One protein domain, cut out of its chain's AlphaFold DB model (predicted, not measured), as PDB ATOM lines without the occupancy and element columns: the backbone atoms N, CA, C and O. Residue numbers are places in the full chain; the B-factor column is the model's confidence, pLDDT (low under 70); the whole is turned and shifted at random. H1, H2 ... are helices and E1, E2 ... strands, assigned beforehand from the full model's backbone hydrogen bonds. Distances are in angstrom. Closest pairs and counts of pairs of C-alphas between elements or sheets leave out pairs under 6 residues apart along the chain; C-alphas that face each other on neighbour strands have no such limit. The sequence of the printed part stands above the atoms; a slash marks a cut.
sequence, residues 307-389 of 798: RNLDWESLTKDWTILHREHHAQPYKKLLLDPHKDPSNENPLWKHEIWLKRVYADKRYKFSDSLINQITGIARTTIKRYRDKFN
ATOM      1  N   ARG A 307      51.168  47.916 -53.556       95.44
ATOM      2  CA  ARG A 307      52.348  47.973 -52.673       95.44
ATOM      3  C   ARG A 307      53.253  49.160 -52.992       95.44
ATOM      4  O   ARG A 307      53.847  49.720 -52.083       95.44
ATOM      5  N   ASN A 308      53.325  49.559 -54.259       95.25
ATOM      6  CA  ASN A 308      54.199  50.638 -54.727       95.25
ATOM      7  C   ASN A 308      53.531  52.023 -54.706       95.25
ATOM      8  O   ASN A 308      54.089  52.986 -55.231       95.25
ATOM      9  N   LEU A 309      52.322  52.146 -54.146       92.88
ATOM     10  CA  LEU A 309      51.720  53.452 -53.905       92.88
ATOM     11  C   LEU A 309      52.456  54.171 -52.770       92.88
ATOM     12  O   LEU A 309      52.847  53.560 -51.780       92.88
ATOM     13  N   ASP A 310      52.597  55.487 -52.913       93.94
ATOM     14  CA  ASP A 310      53.104  56.356 -51.855       93.94
ATOM     15  C   ASP A 310      52.038  56.508 -50.759       93.94
ATOM     16  O   ASP A 310      51.160  57.372 -50.806       93.94
ATOM     17  N   TRP A 311      52.056  55.568 -49.818       94.94
ATOM     18  CA  TRP A 311      51.131  55.516 -48.692       94.94
ATOM     19  C   TRP A 311      51.511  56.484 -47.570       94.94
ATOM     20  O   TRP A 311      50.626  56.940 -46.841       94.94
ATOM     21  N   GLU A 312      52.795  56.824 -47.458       91.56
ATOM     22  CA  GLU A 312      53.334  57.702 -46.417       91.56
ATOM     23  C   GLU A 312      52.853  59.148 -46.573       91.56
ATOM     24  O   GLU A 312      52.618  59.827 -45.570       91.56
ATOM     25  N   SER A 313      52.614  59.609 -47.808       91.06
ATOM     26  CA  SER A 313      52.027  60.934 -48.052       91.06
ATOM     27  C   SER A 313      50.546  61.045 -47.680       91.06
ATOM     28  O   SER A 313      50.045  62.156 -47.498       91.06
ATOM     29  N   LEU A 314      49.828  59.924 -47.537       90.38
ATOM     30  CA  LEU A 314      48.401  59.922 -47.193       90.38
ATOM     31  C   LEU A 314      48.154  59.894 -45.684       90.38
ATOM     32  O   LEU A 314      47.205  60.517 -45.210       90.38
ATOM     33  N   THR A 315      48.960  59.141 -44.934       91.88
ATOM     34  CA  THR A 315      48.871  59.060 -43.470       91.88
ATOM     35  C   THR A 315      50.115  58.417 -42.871       91.88
ATOM     36  O   THR A 315      50.684  57.484 -43.439       91.88
ATOM     37  N   LYS A 316      50.488  58.882 -41.676       90.88
ATOM     38  CA  LYS A 316      51.510  58.251 -40.826       90.88
ATOM     39  C   LYS A 316      50.913  57.262 -39.822       90.88
ATOM     40  O   LYS A 316      51.636  56.428 -39.288       90.88
ATOM     41  N   ASP A 317      49.609  57.351 -39.563       94.25
ATOM     42  CA  ASP A 317      48.898  56.435 -38.674       94.25
ATOM     43  C   ASP A 317      48.233  55.333 -39.500       94.25
ATOM     44  O   ASP A 317      47.291  55.588 -40.256       94.25
ATOM     45  N   TRP A 318      48.766  54.122 -39.353       96.69
ATOM     46  CA  TRP A 318      48.259  52.888 -39.949       96.69
ATOM     47  C   TRP A 318      47.680  51.944 -38.891       96.69
ATOM     48  O   TRP A 318      47.605  50.732 -39.095       96.69
ATOM     49  N   THR A 319      47.283  52.471 -37.731       95.94
ATOM     50  CA  THR A 319      46.713  51.662 -36.654       95.94
ATOM     51  C   THR A 319      45.202  51.487 -36.803       95.94
ATOM     52  O   THR A 319      44.463  52.392 -37.184       95.94
ATOM     53  N   ILE A 320      44.702  50.291 -36.485       96.00
ATOM     54  CA  ILE A 320      43.263  50.019 -36.377       96.00
ATOM     55  C   ILE A 320      42.928  49.355 -35.045       96.00
ATOM     56  O   ILE A 320      43.748  48.652 -34.455       96.00
ATOM     57  N   LEU A 321      41.678  49.496 -34.607       93.94
ATOM     58  CA  LEU A 321      41.119  48.657 -33.548       93.94
ATOM     59  C   LEU A 321      40.585  47.355 -34.155       93.94
ATOM     60  O   LEU A 321      39.593  47.346 -34.892       93.94
ATOM     61  N   HIS A 322      41.237  46.241 -33.834       90.81
ATOM     62  CA  HIS A 322      40.890  44.912 -34.324       90.81
ATOM     63  C   HIS A 322      40.427  44.008 -33.178       90.81
ATOM     64  O   HIS A 322      41.027  43.977 -32.110       90.81
ATOM     65  N   ARG A 323      39.371  43.230 -33.424       89.00
ATOM     66  CA  ARG A 323      38.990  42.078 -32.599       89.00
ATOM     67  C   ARG A 323      38.836  40.863 -33.508       89.00
ATOM     68  O   ARG A 323      38.145  40.972 -34.526       89.00
ATOM     69  N   GLU A 324      39.487  39.755 -33.168       79.12
ATOM     70  CA  GLU A 324      39.368  38.490 -33.911       79.12
ATOM     71  C   GLU A 324      38.015  37.836 -33.622       79.12
ATOM     72  O   GLU A 324      37.262  37.500 -34.535       79.12
ATOM     73  N   HIS A 325      37.657  37.770 -32.338       79.25
ATOM     74  CA  HIS A 325      36.389  37.244 -31.849       79.25
ATOM     75  C   HIS A 325      35.606  38.300 -31.068       79.25
ATOM     76  O   HIS A 325      36.167  39.186 -30.430       79.25
ATOM     77  N   HIS A 326      34.275  38.196 -31.100       74.38
ATOM     78  CA  HIS A 326      33.371  39.122 -30.412       74.38
ATOM     79  C   HIS A 326      33.521  39.100 -28.881       74.38
ATOM     80  O   HIS A 326      33.158  40.081 -28.244       74.38
ATOM     81  N   ALA A 327      34.068  38.015 -28.323       81.19
ATOM     82  CA  ALA A 327      34.343  37.856 -26.897       81.19
ATOM     83  C   ALA A 327      35.701  38.436 -26.447       81.19
ATOM     84  O   ALA A 327      35.962  38.489 -25.251       81.19
ATOM     85  N   GLN A 328      36.574  38.855 -27.371       85.81
ATOM     86  CA  GLN A 328      37.876  39.437 -27.030       85.81
ATOM     87  C   GLN A 328      37.840  40.975 -27.069       85.81
ATOM     88  O   GLN A 328      37.142  41.549 -27.917       85.81
ATOM     89  N   PRO A 329      38.606  41.659 -26.195       87.88
ATOM     90  CA  PRO A 329      38.749  43.109 -26.245       87.88
ATOM     91  C   PRO A 329      39.430  43.548 -27.548       87.88
ATOM     92  O   PRO A 329      40.204  42.805 -28.156       87.88
ATOM     93  N   TYR A 330      39.146  44.777 -27.981       90.31
ATOM     94  CA  TYR A 330      39.820  45.364 -29.136       90.31
ATOM     95  C   TYR A 330      41.311  45.552 -28.843       90.31
ATOM     96  O   TYR A 330      41.683  46.126 -27.822       90.31
ATOM     97  N   LYS A 331      42.160  45.116 -29.772       94.19
ATOM     98  CA  LYS A 331      43.604  45.369 -29.765       94.19
ATOM     99  C   LYS A 331      43.943  46.404 -30.834       94.19
ATOM    100  O   LYS A 331      43.338  46.404 -31.910       94.19
ATOM    101  N   LYS A 332      44.909  47.279 -30.547       95.75
ATOM    102  CA  LYS A 332      45.524  48.126 -31.575       95.75
ATOM    103  C   LYS A 332      46.423  47.245 -32.436       95.75
ATOM    104  O   LYS A 332      47.324  46.599 -31.914       95.75
ATOM    105  N   LEU A 333      46.146  47.208 -33.731       96.56
ATOM    106  CA  LEU A 333      46.948  46.499 -34.720       96.56
ATOM    107  C   LEU A 333      47.572  47.534 -35.652       96.56
ATOM    108  O   LEU A 333      46.839  48.326 -36.244       96.56
ATOM    109  N   LEU A 334      48.901  47.532 -35.754       97.25
ATOM    110  CA  LEU A 334      49.632  48.339 -36.726       97.25
ATOM    111  C   LEU A 334      49.620  47.613 -38.073       97.25
ATOM    112  O   LEU A 334      50.021  46.453 -38.150       97.25
ATOM    113  N   LEU A 335      49.124  48.284 -39.107       96.94
ATOM    114  CA  LEU A 335      49.069  47.758 -40.466       96.94
ATOM    115  C   LEU A 335      50.287  48.209 -41.271       96.94
ATOM    116  O   LEU A 335      50.877  49.250 -40.991       96.94
ATOM    117  N   ASP A 336      50.617  47.439 -42.303       96.94
ATOM    118  CA  ASP A 336      51.669  47.770 -43.262       96.94
ATOM    119  C   ASP A 336      51.030  47.928 -44.651       96.94
ATOM    120  O   ASP A 336      50.599  46.930 -45.245       96.94
ATOM    121  N   PRO A 337      50.907  49.156 -45.182       96.44
ATOM    122  CA  PRO A 337      50.227  49.388 -46.450       96.44
ATOM    123  C   PRO A 337      51.022  48.893 -47.671       96.44
ATOM    124  O   PRO A 337      50.443  48.760 -48.751       96.44
ATOM    125  N   HIS A 338      52.308  48.568 -47.500       95.69
ATOM    126  CA  HIS A 338      53.170  47.997 -48.537       95.69
ATOM    127  C   HIS A 338      53.142  46.459 -48.554       95.69
ATOM    128  O   HIS A 338      53.732  45.837 -49.441       95.69
ATOM    129  N   LYS A 339      52.423  45.823 -47.619       95.75
ATOM    130  CA  LYS A 339      52.140  44.379 -47.630       95.75
ATOM    131  C   LYS A 339      50.790  44.069 -48.260       95.75
ATOM    132  O   LYS A 339      49.878  44.893 -48.298       95.75
ATOM    133  N   ASP A 340      50.643  42.828 -48.724       93.50
ATOM    134  CA  ASP A 340      49.358  42.364 -49.237       93.50
ATOM    135  C   ASP A 340      48.286  42.415 -48.138       93.50
ATOM    136  O   ASP A 340      48.557  42.077 -46.981       93.50
ATOM    137  N   PRO A 341      47.055  42.822 -48.479       92.94
ATOM    138  CA  PRO A 341      45.961  42.801 -47.530       92.94
ATOM    139  C   PRO A 341      45.543  41.358 -47.222       92.94
ATOM    140  O   PRO A 341      45.158  40.611 -48.123       92.94
ATOM    141  N   SER A 342      45.562  40.993 -45.943       92.38
ATOM    142  CA  SER A 342      45.206  39.664 -45.427       92.38
ATOM    143  C   SER A 342      44.526  39.772 -44.058       92.38
ATOM    144  O   SER A 342      44.360  40.873 -43.535       92.38
ATOM    145  N   ASN A 343      44.101  38.660 -43.445       89.31
ATOM    146  CA  ASN A 343      43.521  38.712 -42.093       89.31
ATOM    147  C   ASN A 343      44.516  39.243 -41.051       89.31
ATOM    148  O   ASN A 343      44.099  39.941 -40.127       89.31
ATOM    149  N   GLU A 344      45.803  38.970 -41.256       92.75
ATOM    150  CA  GLU A 344      46.929  39.447 -40.453       92.75
ATOM    151  C   GLU A 344      47.260  40.920 -40.748       92.75
ATOM    152  O   GLU A 344      47.672  41.648 -39.849       92.75
ATOM    153  N   ASN A 345      47.015  41.386 -41.979       95.94
ATOM    154  CA  ASN A 345      47.173  42.782 -42.396       95.94
ATOM    155  C   ASN A 345      45.869  43.349 -43.003       95.94
ATOM    156  O   ASN A 345      45.760  43.522 -44.223       95.94
ATOM    157  N   PRO A 346      44.831  43.603 -42.185       96.19
ATOM    158  CA  PRO A 346      43.471  43.872 -42.655       96.19
ATOM    159  C   PRO A 346      43.268  45.307 -43.170       96.19
ATOM    160  O   PRO A 346      42.416  46.046 -42.667       96.19
ATOM    161  N   LEU A 347      43.998  45.693 -44.220       96.62
ATOM    162  CA  LEU A 347      43.970  47.034 -44.827       96.62
ATOM    163  C   LEU A 347      42.568  47.475 -45.283       96.62
ATOM    164  O   LEU A 347      42.258  48.662 -45.257       96.62
ATOM    165  N   TRP A 348      41.655  46.546 -45.600       95.12
ATOM    166  CA  TRP A 348      40.255  46.882 -45.921       95.12
ATOM    167  C   TRP A 348      39.456  47.438 -44.729       95.12
ATOM    168  O   TRP A 348      38.335  47.917 -44.911       95.12
ATOM    169  N   LYS A 349      39.988  47.336 -43.503       96.25
ATOM    170  CA  LYS A 349      39.436  47.975 -42.302       96.25
ATOM    171  C   LYS A 349      39.994  49.383 -42.080       96.25
ATOM    172  O   LYS A 349      39.485  50.067 -41.198       96.25
ATOM    173  N   HIS A 350      41.009  49.801 -42.836       97.19
ATOM    174  CA  HIS A 350      41.626  51.117 -42.729       97.19
ATOM    175  C   HIS A 350      40.945  52.103 -43.687       97.19
ATOM    176  O   HIS A 350      40.887  51.874 -44.898       97.19
ATOM    177  N   GLU A 351      40.414  53.202 -43.153       95.06
ATOM    178  CA  GLU A 351      39.588  54.149 -43.912       95.06
ATOM    179  C   GLU A 351      40.338  54.771 -45.097       95.06
ATOM    180  O   GLU A 351      39.828  54.785 -46.219       95.06
ATOM    181  N   ILE A 352      41.563  55.247 -44.856       95.62
ATOM    182  CA  ILE A 352      42.373  55.960 -45.856       95.62
ATOM    183  C   ILE A 352      42.776  55.028 -46.998       95.62
ATOM    184  O   ILE A 352      42.690  55.408 -48.168       95.62
ATOM    185  N   TRP A 353      43.123  53.781 -46.673       96.62
ATOM    186  CA  TRP A 353      43.455  52.771 -47.675       96.62
ATOM    187  C   TRP A 353      42.266  52.525 -48.591       96.62
ATOM    188  O   TRP A 353      42.365  52.646 -49.812       96.62
ATOM    189  N   LEU A 354      41.104  52.254 -47.991       95.38
ATOM    190  CA  LEU A 354      39.902  51.933 -48.741       95.38
ATOM    191  C   LEU A 354      39.465  53.131 -49.601       95.38
ATOM    192  O   LEU A 354      39.169  52.951 -50.781       95.38
ATOM    193  N   LYS A 355      39.513  54.362 -49.070       94.56
ATOM    194  CA  LYS A 355      39.237  55.592 -49.833       94.56
ATOM    195  C   LYS A 355      40.160  55.736 -51.042       94.56
ATOM    196  O   LYS A 355      39.671  55.945 -52.152       94.56
ATOM    197  N   ARG A 356      41.475  55.583 -50.856       94.62
ATOM    198  CA  ARG A 356      42.462  55.723 -51.937       94.62
ATOM    199  C   ARG A 356      42.297  54.665 -53.024       94.62
ATOM    200  O   ARG A 356      42.413  55.006 -54.201       94.62
ATOM    201  N   VAL A 357      42.011  53.420 -52.634       94.25
ATOM    202  CA  VAL A 357      41.771  52.297 -53.553       94.25
ATOM    203  C   VAL A 357      40.526  52.553 -54.400       94.25
ATOM    204  O   VAL A 357      40.595  52.467 -55.622       94.25
ATOM    205  N   TYR A 358      39.398  52.944 -53.798       93.19
ATOM    206  CA  TYR A 358      38.182  53.252 -54.566       93.19
ATOM    207  C   TYR A 358      38.301  54.520 -55.423       93.19
ATOM    208  O   TYR A 358      37.661  54.602 -56.470       93.19
ATOM    209  N   ALA A 359      39.120  55.493 -55.016       88.56
ATOM    210  CA  ALA A 359      39.395  56.688 -55.812       88.56
ATOM    211  C   ALA A 359      40.288  56.406 -57.037       88.56
ATOM    212  O   ALA A 359      40.386  57.243 -57.938       88.56
ATOM    213  N   ASP A 360      40.942  55.242 -57.094       86.12
ATOM    214  CA  ASP A 360      41.894  54.934 -58.148       86.12
ATOM    215  C   ASP A 360      41.223  54.548 -59.472       86.12
ATOM    216  O   ASP A 360      40.670  53.457 -59.654       86.12
ATOM    217  N   LYS A 361      41.310  55.461 -60.441       84.38
ATOM    218  CA  LYS A 361      40.684  55.304 -61.757       84.38
ATOM    219  C   LYS A 361      41.377  54.268 -62.647       84.38
ATOM    220  O   LYS A 361      40.742  53.811 -63.597       84.38
ATOM    221  N   ARG A 362      42.630  53.873 -62.362       82.25
ATOM    222  CA  ARG A 362      43.412  52.976 -63.237       82.25
ATOM    223  C   ARG A 362      42.820  51.573 -63.305       82.25
ATOM    224  O   ARG A 362      42.714  51.008 -64.388       82.25
ATOM    225  N   TYR A 363      42.377  51.044 -62.164       80.62
ATOM    226  CA  TYR A 363      41.886  49.664 -62.055       80.62
ATOM    227  C   TYR A 363      40.389  49.551 -61.745       80.62
ATOM    228  O   TYR A 363      39.884  48.438 -61.622       80.62
ATOM    229  N   LYS A 364      39.663  50.681 -61.655       83.19
ATOM    230  CA  LYS A 364      38.205  50.734 -61.414       83.19
ATOM    231  C   LYS A 364      37.775  49.794 -60.279       83.19
ATOM    232  O   LYS A 364      36.971  48.878 -60.476       83.19
ATOM    233  N   PHE A 365      38.346  49.996 -59.093       88.56
ATOM    234  CA  PHE A 365      38.147  49.090 -57.968       88.56
ATOM    235  C   PHE A 365      36.668  48.925 -57.598       88.56
ATOM    236  O   PHE A 365      35.920  49.883 -57.414       88.56
ATOM    237  N   SER A 366      36.254  47.664 -57.476       90.50
ATOM    238  CA  SER A 366      34.929  47.256 -57.014       90.50
ATOM    239  C   SER A 366      35.065  46.328 -55.813       90.50
ATOM    240  O   SER A 366      36.111  45.711 -55.618       90.50
ATOM    241  N   ASP A 367      33.985  46.137 -55.051       92.44
ATOM    242  CA  ASP A 367      33.978  45.202 -53.916       92.44
ATOM    243  C   ASP A 367      34.395  43.779 -54.341       92.44
ATOM    244  O   ASP A 367      34.936  43.024 -53.540       92.44
ATOM    245  N   SER A 368      34.134  43.408 -55.603       88.19
ATOM    246  CA  SER A 368      34.529  42.114 -56.167       88.19
ATOM    247  C   SER A 368      36.029  42.044 -56.433       88.19
ATOM    248  O   SER A 368      36.647  41.031 -56.127       88.19
ATOM    249  N   LEU A 369      36.618  43.114 -56.969       89.88
ATOM    250  CA  LEU A 369      38.055  43.164 -57.224       89.88
ATOM    251  C   LEU A 369      38.839  43.193 -55.909       89.88
ATOM    252  O   LEU A 369      39.806  42.459 -55.745       89.88
ATOM    253  N   ILE A 370      38.374  43.970 -54.928       93.12
ATOM    254  CA  ILE A 370      38.985  43.998 -53.594       93.12
ATOM    255  C   ILE A 370      38.842  42.630 -52.914       93.12
ATOM    256  O   ILE A 370      39.799  42.155 -52.313       93.12
ATOM    257  N   ASN A 371      37.705  41.938 -53.055       93.69
ATOM    258  CA  ASN A 371      37.548  40.560 -52.570       93.69
ATOM    259  C   ASN A 371      38.601  39.620 -53.174       93.69
ATOM    260  O   ASN A 371      39.199  38.840 -52.443       93.69
ATOM    261  N   GLN A 372      38.870  39.731 -54.474       88.62
ATOM    262  CA  GLN A 372      39.864  38.899 -55.156       88.62
ATOM    263  C   GLN A 372      41.300  39.218 -54.730       88.62
ATOM    264  O   GLN A 372      42.121  38.314 -54.606       88.62
ATOM    265  N   ILE A 373      41.604  40.492 -54.476       92.06
ATOM    266  CA  ILE A 373      42.932  40.927 -54.027       92.06
ATOM    267  C   ILE A 373      43.196  40.467 -52.592       92.06
ATOM    268  O   ILE A 373      44.268  39.927 -52.325       92.06
ATOM    269  N   THR A 374      42.212  40.662 -51.708       91.31
ATOM    270  CA  THR A 374      42.325  40.483 -50.248       91.31
ATOM    271  C   THR A 374      41.972  39.074 -49.759       91.31
ATOM    272  O   THR A 374      42.298  38.712 -48.636       91.31
ATOM    273  N   GLY A 375      41.225  38.293 -50.547       91.19
ATOM    274  CA  GLY A 375      40.619  37.031 -50.101       91.19
ATOM    275  C   GLY A 375      39.408  37.201 -49.169       91.19
ATOM    276  O   GLY A 375      38.840  36.214 -48.704       91.19
ATOM    277  N   ILE A 376      38.967  38.433 -48.897       92.56
ATOM    278  CA  ILE A 376      37.929  38.720 -47.900       92.56
ATOM    279  C   ILE A 376      36.556  38.789 -48.524       92.56
ATOM    280  O   ILE A 376      36.357  39.468 -49.528       92.56
ATOM    281  N   ALA A 377      35.574  38.149 -47.884       91.50
ATOM    282  CA  ALA A 377      34.186  38.134 -48.330       91.50
ATOM    283  C   ALA A 377      33.687  39.531 -48.745       91.50
ATOM    284  O   ALA A 377      33.768  40.503 -47.989       91.50
ATOM    285  N   ARG A 378      33.110  39.616 -49.948       92.00
ATOM    286  CA  ARG A 378      32.586  40.859 -50.540       92.00
ATOM    287  C   ARG A 378      31.638  41.622 -49.605       92.00
ATOM    288  O   ARG A 378      31.641  42.849 -49.589       92.00
ATOM    289  N   THR A 379      30.832  40.909 -48.819       89.44
ATOM    290  CA  THR A 379      29.914  41.487 -47.822       89.44
ATOM    291  C   THR A 379      30.651  42.236 -46.713       89.44
ATOM    292  O   THR A 379      30.217  43.314 -46.312       89.44
ATOM    293  N   THR A 380      31.792  41.715 -46.258       93.19
ATOM    294  CA  THR A 380      32.652  42.368 -45.266       93.19
ATOM    295  C   THR A 380      33.258  43.649 -45.826       93.19
ATOM    296  O   THR A 380      33.215  44.674 -45.151       93.19
ATOM    297  N   ILE A 381      33.761  43.618 -47.063       95.12
ATOM    298  CA  ILE A 381      34.313  44.803 -47.740       95.12
ATOM    299  C   ILE A 381      33.235  45.875 -47.899       95.12
ATOM    300  O   ILE A 381      33.449  47.022 -47.512       95.12
ATOM    301  N   LYS A 382      32.044  45.489 -48.382       93.00
ATOM    302  CA  LYS A 382      30.891  46.388 -48.500       93.00
ATOM    303  C   LYS A 382      30.568  47.061 -47.162       93.00
ATOM    304  O   LYS A 382      30.412  48.274 -47.125       93.00
ATOM    305  N   ARG A 383      30.530  46.298 -46.063       94.12
ATOM    306  CA  ARG A 383      30.261  46.834 -44.720       94.12
ATOM    307  C   ARG A 383      31.256  47.927 -44.318       94.12
ATOM    308  O   ARG A 383      30.831  48.936 -43.774       94.12
ATOM    309  N   TYR A 384      32.555  47.740 -44.564       94.62
ATOM    310  CA  TYR A 384      33.564  48.759 -44.240       94.62
ATOM    311  C   TYR A 384      33.508  49.960 -45.186       94.62
ATOM    312  O   TYR A 384      33.597  51.093 -44.729       94.62
ATOM    313  N   ARG A 385      33.271  49.737 -46.482       94.75
ATOM    314  CA  ARG A 385      33.048  50.821 -47.446       94.75
ATOM    315  C   ARG A 385      31.878  51.714 -47.027       94.75
ATOM    316  O   ARG A 385      32.015  52.934 -47.013       94.75
ATOM    317  N   ASP A 386      30.753  51.097 -46.670       89.69
ATOM    318  CA  ASP A 386      29.546  51.798 -46.232       89.69
ATOM    319  C   ASP A 386      29.789  52.493 -44.875       89.69
ATOM    320  O   ASP A 386      29.418  53.652 -44.714       89.69
ATOM    321  N   LYS A 387      30.507  51.845 -43.940       92.12
ATOM    322  CA  LYS A 387      30.939  52.445 -42.660       92.12
ATOM    323  C   LYS A 387      31.748  53.734 -42.855       92.12
ATOM    324  O   LYS A 387      31.587  54.662 -42.076       92.12
ATOM    325  N   PHE A 388      32.602  53.790 -43.876       91.62
ATOM    326  CA  PHE A 388      33.448  54.952 -44.185       91.62
ATOM    327  C   PHE A 388      32.821  55.933 -45.187       91.62
ATOM    328  O   PHE A 388      33.504  56.834 -45.676       91.62
ATOM    329  N   ASN A 389      31.538  55.753 -45.522       89.25
ATOM    330  CA  ASN A 389      30.800  56.584 -46.474       89.25
ATOM    331  C   ASN A 389      31.506  56.742 -47.841       89.25
ATOM    332  O   ASN A 389      31.498  57.810 -48.455       89.25
TER     333      ASN A 389
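This is residues 307 to 389 of the 798 residues of an uncharacterized protein of Candidatus Lokiarchaeota archaeon (UniProt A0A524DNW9). A two-stranded hairpin, E1 and E2, lies towards one end of the long axis and the short helices H1 and H2 towards the other, while a third short helix, H3, sits about midway along that axis but off to one side, with unnamed residues 335 to 350 reaching the middle. H2 and H3 make a corner. The 83 printed residues run E1, E2, H1, H2, H3, the sheet antiparallel, the class mixed, under half in named elements. The whole is compact, radius of gyration of the C-alphas 12.6 A, spans 40 by 28 by 23 A.

Find E1, residues 319 to 322, and E2, residues 331 to 334, with N 320 and O 333 2.9 A apart. H1, residues 351 to 359, is apart from H2, residues 367 to 374. H2 touches H3, residues 378 to 387, closest C-alphas Asn 371 and Arg 378, 5.4 A, only just about perpendicular at 71 degrees. H1 is close to H3 but not clearly touching, closest C-alphas Leu 354 and Arg 385, 7.1 A. In H1, H2 and H3 every O i to N i+4 pair is within hydrogen-bond range.

Start at C-alpha 319, (46.713, 51.662, -36.654); E1 runs 9.2 A, E2 9.7 A, H1 12.2 A, H2 10.3 A, and H3 14.1 A to C-alpha 387, (30.939, 52.445, -42.660).

The C-alphas of Ala 327 and Arg 362, the farthest apart, are 40.4 A apart; residues 359 to 364 stand free. E2 to H1 is a long link. The printed part has no cut, and no printed residue is under 70 in pLDDT.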